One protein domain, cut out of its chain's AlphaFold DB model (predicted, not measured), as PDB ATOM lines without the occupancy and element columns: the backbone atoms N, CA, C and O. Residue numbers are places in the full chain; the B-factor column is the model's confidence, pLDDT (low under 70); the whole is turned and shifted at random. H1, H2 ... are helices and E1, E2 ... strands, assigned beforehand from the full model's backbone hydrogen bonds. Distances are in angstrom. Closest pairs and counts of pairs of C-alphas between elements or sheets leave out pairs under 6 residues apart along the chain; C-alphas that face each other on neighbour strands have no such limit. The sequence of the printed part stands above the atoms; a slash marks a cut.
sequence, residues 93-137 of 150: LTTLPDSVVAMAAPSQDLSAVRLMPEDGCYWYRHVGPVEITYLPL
ATOM      1  N   LEU A  93      -1.630  16.541   8.914       74.94
ATOM      2  CA  LEU A  93      -0.481  16.733   8.028       74.94
ATOM      3  C   LEU A  93       0.420  15.490   8.071       74.94
ATOM      4  O   LEU A  93       1.016  15.207   9.111       74.94
ATOM      5  N   THR A  94       0.593  14.799   6.936       66.88
ATOM      6  CA  THR A  94       1.545  13.672   6.825       66.88
ATOM      7  C   THR A  94       2.998  14.129   6.881       66.88
ATOM      8  O   THR A  94       3.866  13.399   7.357       66.88
ATOM      9  N   THR A  95       3.290  15.345   6.418       80.19
ATOM     10  CA  THR A  95       4.623  15.950   6.513       80.19
ATOM     11  C   THR A  95       4.529  17.296   7.209       80.19
ATOM     12  O   THR A  95       3.956  18.250   6.680       80.19
ATOM     13  N   LEU A  96       5.104  17.375   8.409       86.62
ATOM     14  CA  LEU A  96       5.206  18.622   9.153       86.62
ATOM     15  C   LEU A  96       6.445  19.404   8.679       86.62
ATOM     16  O   LEU A  96       7.510  18.802   8.533       86.62
ATOM     17  N   PRO A  97       6.351  20.726   8.442       88.69
ATOM     18  CA  PRO A  97       7.506  21.522   8.036       88.69
ATOM     19  C   PRO A  97       8.631  21.464   9.078       88.69
ATOM     20  O   PRO A  97       8.368  21.578  10.276       88.69
ATOM     21  N   ASP A  98       9.883  21.374   8.624       89.19
ATOM     22  CA  ASP A  98      11.062  21.257   9.498       89.19
ATOM     23  C   ASP A  98      11.161  22.417  10.507       89.19
ATOM     24  O   ASP A  98      11.405  22.211  11.694       89.19
ATOM     25  N   SER A  99      10.807  23.632  10.074       89.94
ATOM     26  CA  SER A  99      10.739  24.815  10.940       89.94
ATOM     27  C   SER A  99       9.784  24.641  12.126       89.94
ATOM     28  O   SER A  99      10.054  25.147  13.211       89.94
ATOM     29  N   VAL A 100       8.664  23.932  11.949       91.75
ATOM     30  CA  VAL A 100       7.699  23.668  13.031       91.75
ATOM     31  C   VAL A 100       8.258  22.616  13.986       91.75
ATOM     32  O   VAL A 100       8.158  22.787  15.199       91.75
ATOM     33  N   VAL A 101       8.896  21.570  13.451       92.56
ATOM     34  CA  VAL A 101       9.545  20.510  14.239       92.56
ATOM     35  C   VAL A 101      10.662  21.083  15.116       92.56
ATOM     36  O   VAL A 101      10.738  20.753  16.296       92.56
ATOM     37  N   ALA A 102      11.482  21.986  14.573       92.19
ATOM     38  CA  ALA A 102      12.587  22.618  15.294       92.19
ATOM     39  C   ALA A 102      12.128  23.546  16.434       92.19
ATOM     40  O   ALA A 102      12.833  23.697  17.431       92.19
ATOM     41  N   MET A 103      10.959  24.181  16.296       93.12
ATOM     42  CA  MET A 103      10.414  25.086  17.313       93.12
ATOM     43  C   MET A 103       9.568  24.373  18.371       93.12
ATOM     44  O   MET A 103       9.418  24.895  19.479       93.12
ATOM     45  N   ALA A 104       8.976  23.224  18.034       94.56
ATOM     46  CA  ALA A 104       8.058  22.513  18.910       94.56
ATOM     47  C   ALA A 104       8.738  22.050  20.208       94.56
ATOM     48  O   ALA A 104       9.869  21.566  20.219       94.56
ATOM     49  N   ALA A 105       8.023  22.163  21.332       94.38
ATOM     50  CA  ALA A 105       8.505  21.611  22.593       94.38
ATOM     51  C   ALA A 105       8.600  20.068  22.521       94.38
ATOM     52  O   ALA A 105       7.695  19.435  21.969       94.38
ATOM     53  N   PRO A 106       9.630  19.448  23.133       90.19
ATOM     54  CA  PRO A 106       9.954  18.026  22.956       90.19
ATOM     55  C   PRO A 106       8.945  17.048  23.578       90.19
ATOM     56  O   PRO A 106       9.015  15.850  23.328       90.19
ATOM     57  N   SER A 107       8.019  17.524  24.414       88.62
ATOM     58  CA  SER A 107       7.019  16.698  25.106       88.62
ATOM     59  C   SER A 107       5.698  16.541  24.339       88.62
ATOM     60  O   SER A 107       4.694  16.155  24.936       88.62
ATOM     61  N   GLN A 108       5.663  16.894  23.052       93.50
ATOM     62  CA  GLN A 108       4.460  16.873  22.213       93.50
ATOM     63  C   GLN A 108       4.603  15.823  21.105       93.50
ATOM     64  O   GLN A 108       5.692  15.638  20.563       93.50
ATOM     65  N   ASP A 109       3.512  15.131  20.770       90.94
ATOM     66  CA  ASP A 109       3.512  14.122  19.704       90.94
ATOM     67  C   ASP A 109       3.416  14.801  18.333       90.94
ATOM     68  O   ASP A 109       2.374  15.338  17.968       90.94
ATOM     69  N   LEU A 110       4.504  14.767  17.562       91.62
ATOM     70  CA  LEU A 110       4.555  15.331  16.210       91.62
ATOM     71  C   LEU A 110       4.075  14.349  15.129       91.62
ATOM     72  O   LEU A 110       4.016  14.715  13.959       91.62
ATOM     73  N   SER A 111       3.711  13.117  15.504       88.94
ATOM     74  CA  SER A 111       3.275  12.072  14.566       88.94
ATOM     75  C   SER A 111       1.835  12.260  14.084       88.94
ATOM     76  O   SER A 111       1.409  11.619  13.129       88.94
ATOM     77  N   ALA A 112       1.056  13.086  14.784       89.69
ATOM     78  CA  ALA A 112      -0.339  13.363  14.473       89.69
ATOM     79  C   ALA A 112      -0.651  14.829  14.768       89.69
ATOM     80  O   ALA A 112      -1.184  15.176  15.827       89.69
ATOM     81  N   VAL A 113      -0.277  15.681  13.816       92.75
ATOM     82  CA  VAL A 113      -0.460  17.130  13.887       92.75
ATOM     83  C   VAL A 113      -1.417  17.571  12.792       92.75
ATOM     84  O   VAL A 113      -1.342  17.098  11.664       92.75
ATOM     85  N   ARG A 114      -2.304  18.504  13.127       91.56
ATOM     86  CA  ARG A 114      -3.251  19.114  12.202       91.56
ATOM     87  C   ARG A 114      -3.234  20.625  12.276       91.56
ATOM     88  O   ARG A 114      -2.971  21.184  13.336       91.56
ATOM     89  N   LEU A 115      -3.540  21.284  11.164       91.06
ATOM     90  CA  LEU A 115      -3.787  22.721  11.151       91.06
ATOM     91  C   LEU A 115      -5.279  22.964  11.392       91.06
ATOM     92  O   LEU A 115      -6.113  22.472  10.637       91.06
ATOM     93  N   MET A 116      -5.611  23.705  12.446       88.81
ATOM     94  CA  MET A 116      -6.995  24.015  12.798       88.81
ATOM     95  C   MET A 116      -7.451  25.256  12.016       88.81
ATOM     96  O   MET A 116      -6.835  26.310  12.194       88.81
ATOM     97  N   PRO A 117      -8.454  25.171  11.122       86.31
ATOM     98  CA  PRO A 117      -8.852  26.299  10.277       86.31
ATOM     99  C   PRO A 117      -9.485  27.460  11.058       86.31
ATOM    100  O   PRO A 117      -9.417  28.596  10.589       86.31
ATOM    101  N   GLU A 118     -10.059  27.188  12.230       87.94
ATOM    102  CA  GLU A 118     -10.687  28.166  13.120       87.94
ATOM    103  C   GLU A 118      -9.661  29.198  13.612       87.94
ATOM    104  O   GLU A 118      -9.885  30.401  13.489       87.94
ATOM    105  N   ASP A 119      -8.501  28.722  14.079       89.62
ATOM    106  CA  ASP A 119      -7.467  29.571  14.686       89.62
ATOM    107  C   ASP A 119      -6.235  29.767  13.781       89.62
ATOM    108  O   ASP A 119      -5.420  30.665  13.999       89.62
ATOM    109  N   GLY A 120      -6.057  28.919  12.762       90.56
ATOM    110  CA  GLY A 120      -4.874  28.898  11.895       90.56
ATOM    111  C   GLY A 120      -3.600  28.383  12.578       90.56
ATOM    112  O   GLY A 120      -2.491  28.637  12.085       90.56
ATOM    113  N   CYS A 121      -3.745  27.679  13.703       93.81
ATOM    114  CA  CYS A 121      -2.649  27.146  14.511       93.81
ATOM    115  C   CYS A 121      -2.511  25.628  14.378       93.81
ATOM    116  O   CYS A 121      -3.464  24.931  14.024       93.81
ATOM    117  N   TYR A 122      -1.313  25.113  14.654       94.25
ATOM    118  CA  TYR A 122      -1.061  23.677  14.690       94.25
ATOM    119  C   TYR A 122      -1.581  23.081  15.995       94.25
ATOM    120  O   TYR A 122      -1.410  23.661  17.064       94.25
ATOM    121  N   TRP A 123      -2.192  21.907  15.907       94.69
ATOM    122  CA  TRP A 123      -2.717  21.141  17.029       94.69
ATOM    123  C   TRP A 123      -2.224  19.708  16.932       94.69
ATOM    124  O   TRP A 123      -2.232  19.127  15.849       94.69
ATOM    125  N   TYR A 124      -1.826  19.123  18.053       94.19
ATOM    126  CA  TYR A 124      -1.372  17.740  18.111       94.19
ATOM    127  C   TYR A 124      -2.352  16.866  18.886       94.19
ATOM    128  O   TYR A 124      -3.079  17.336  19.768       94.19
ATOM    129  N   ARG A 125      -2.371  15.578  18.554       93.75
ATOM    130  CA  ARG A 125      -3.185  14.591  19.258       93.75
ATOM    131  C   ARG A 125      -2.525  14.207  20.583       93.75
ATOM    132  O   ARG A 125      -1.461  13.595  20.605       93.75
ATOM    133  N   HIS A 126      -3.189  14.498  21.692       94.38
ATOM    134  CA  HIS A 126      -2.814  14.028  23.018       94.38
ATOM    135  C   HIS A 126      -3.674  12.824  23.412       94.38
ATOM    136  O   HIS A 126      -4.902  12.905  23.473       94.38
ATOM    137  N   VAL A 127      -3.020  11.696  23.685       94.19
ATOM    138  CA  VAL A 127      -3.682  10.465  24.131       94.19
ATOM    139  C   VAL A 127      -3.618  10.407  25.652       94.19
ATOM    140  O   VAL A 127      -2.573  10.092  26.224       94.19
ATOM    141  N   GLY A 128      -4.731  10.742  26.302       93.25
ATOM    142  CA  GLY A 128      -4.889  10.632  27.746       93.25
ATOM    143  C   GLY A 128      -5.488   9.279  28.163       93.25
ATOM    144  O   GLY A 128      -5.981   8.529  27.322       93.25
ATOM    145  N   PRO A 129      -5.493   8.953  29.470       95.56
ATOM    146  CA  PRO A 129      -6.077   7.704  29.972       95.56
ATOM    147  C   PRO A 129      -7.592   7.590  29.756       95.56
ATOM    148  O   PRO A 129      -8.120   6.484  29.687       95.56
ATOM    149  N   VAL A 130      -8.280   8.732  29.711       96.81
ATOM    150  CA  VAL A 130      -9.748   8.813  29.652       96.81
ATOM    151  C   VAL A 130     -10.230   9.113  28.237       96.81
ATOM    152  O   VAL A 130     -11.266   8.608  27.817       96.81
ATOM    153  N   GLU A 131      -9.479   9.923  27.493       96.31
ATOM    154  CA  GLU A 131      -9.898  10.427  26.193       96.31
ATOM    155  C   GLU A 131      -8.708  10.806  25.312       96.31
ATOM    156  O   GLU A 131      -7.585  11.029  25.776       96.31
ATOM    157  N   ILE A 132      -8.992  10.902  24.016       94.00
ATOM    158  CA  ILE A 132      -8.096  11.506  23.043       94.00
ATOM    159  C   ILE A 132      -8.574  12.934  22.831       94.00
ATOM    160  O   ILE A 132      -9.716  13.160  22.439       94.00
ATOM    161  N   THR A 133      -7.680  13.885  23.049       94.12
ATOM    162  CA  THR A 133      -7.961  15.307  22.872       94.12
ATOM    163  C   THR A 133      -6.916  15.931  21.955       94.12
ATOM    164  O   THR A 133      -5.807  15.417  21.812       94.12
ATOM    165  N   TYR A 134      -7.273  17.024  21.288       93.44
ATOM    166  CA  TYR A 134      -6.320  17.810  20.515       93.44
ATOM    167  C   TYR A 134      -5.911  19.010  21.349       93.44
ATOM    168  O   TYR A 134      -6.773  19.711  21.871       93.44
ATOM    169  N   LEU A 135      -4.607  19.256  21.455       94.69
ATOM    170  CA  LEU A 135      -4.056  20.423  22.140       94.69
ATOM    171  C   LEU A 135      -3.277  21.297  21.152       94.69
ATOM    172  O   LEU A 135      -2.715  20.763  20.192       94.69
ATOM    173  N   PRO A 136      -3.185  22.617  21.387       95.06
ATOM    174  CA  PRO A 136      -2.348  23.489  20.576       95.06
ATOM    175  C   PRO A 136      -0.892  23.029  20.633       95.06
ATOM    176  O   PRO A 136      -0.372  22.750  21.714       95.06
ATOM    177  N   LEU A 137      -0.230  22.986  19.481       95.31
ATOM    178  CA  LEU A 137       1.200  22.745  19.385       95.31
ATOM    179  C   LEU A 137       1.946  24.014  19.798       95.31
ATOM    180  O   LEU A 137       1.709  25.097  19.258       95.31
TER     181      LEU A 137
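Overview. This is residues 93 to 137 of the 150 residues of an uncharacterized protein of Ruegeria intermedia (UniProt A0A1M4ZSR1). A small, twisted three-stranded sheet is joined by the loop of residues 104 to 112 to one short helix, H1, set off to its side. The printed part has 45 residues with H1, E1, E2 and E3 in that order; the antiparallel sheet runs E1 E2 E3. The class is mixed, with under half of the residues in named elements. It is compact, with a radius of gyration of the C-alphas of 10.6 A and spans of 32 by 25 by 17 A.

Along the chain. H1, residues 98 to 103, begins at C-alpha 98 (11.062, 21.257, 9.498). E1 is residues 113 to 116, E2 121 to 127, 19.3 A long, and E3 132 to 136, 13.5 A long, ending at C-alpha 136 (-2.348, 23.489, 20.576).

Arrangement. H1 is not on the sheet, and it is apart from E2 and E3. In H1 every O i to N i+4 pair is within hydrogen-bond range. The strands form a meander, each the antiparallel neighbour of the one before. In the hairpin E1 and E2, N 114 and O 123 are 2.8 A apart, within hydrogen-bond range. In the hairpin E2 and E3, N 126 and O 133 are 2.8 A apart, also within range. The sheet is only just strongly twisted, its C-alphas up to 4.3 A off the best plane.

Size, cuts and confidence. The C-alphas of Ser 99 and Val 130, the two farthest apart, are 32.0 A apart. The printed part has no cut and no long link; residue 94 alone is under pLDDT 70.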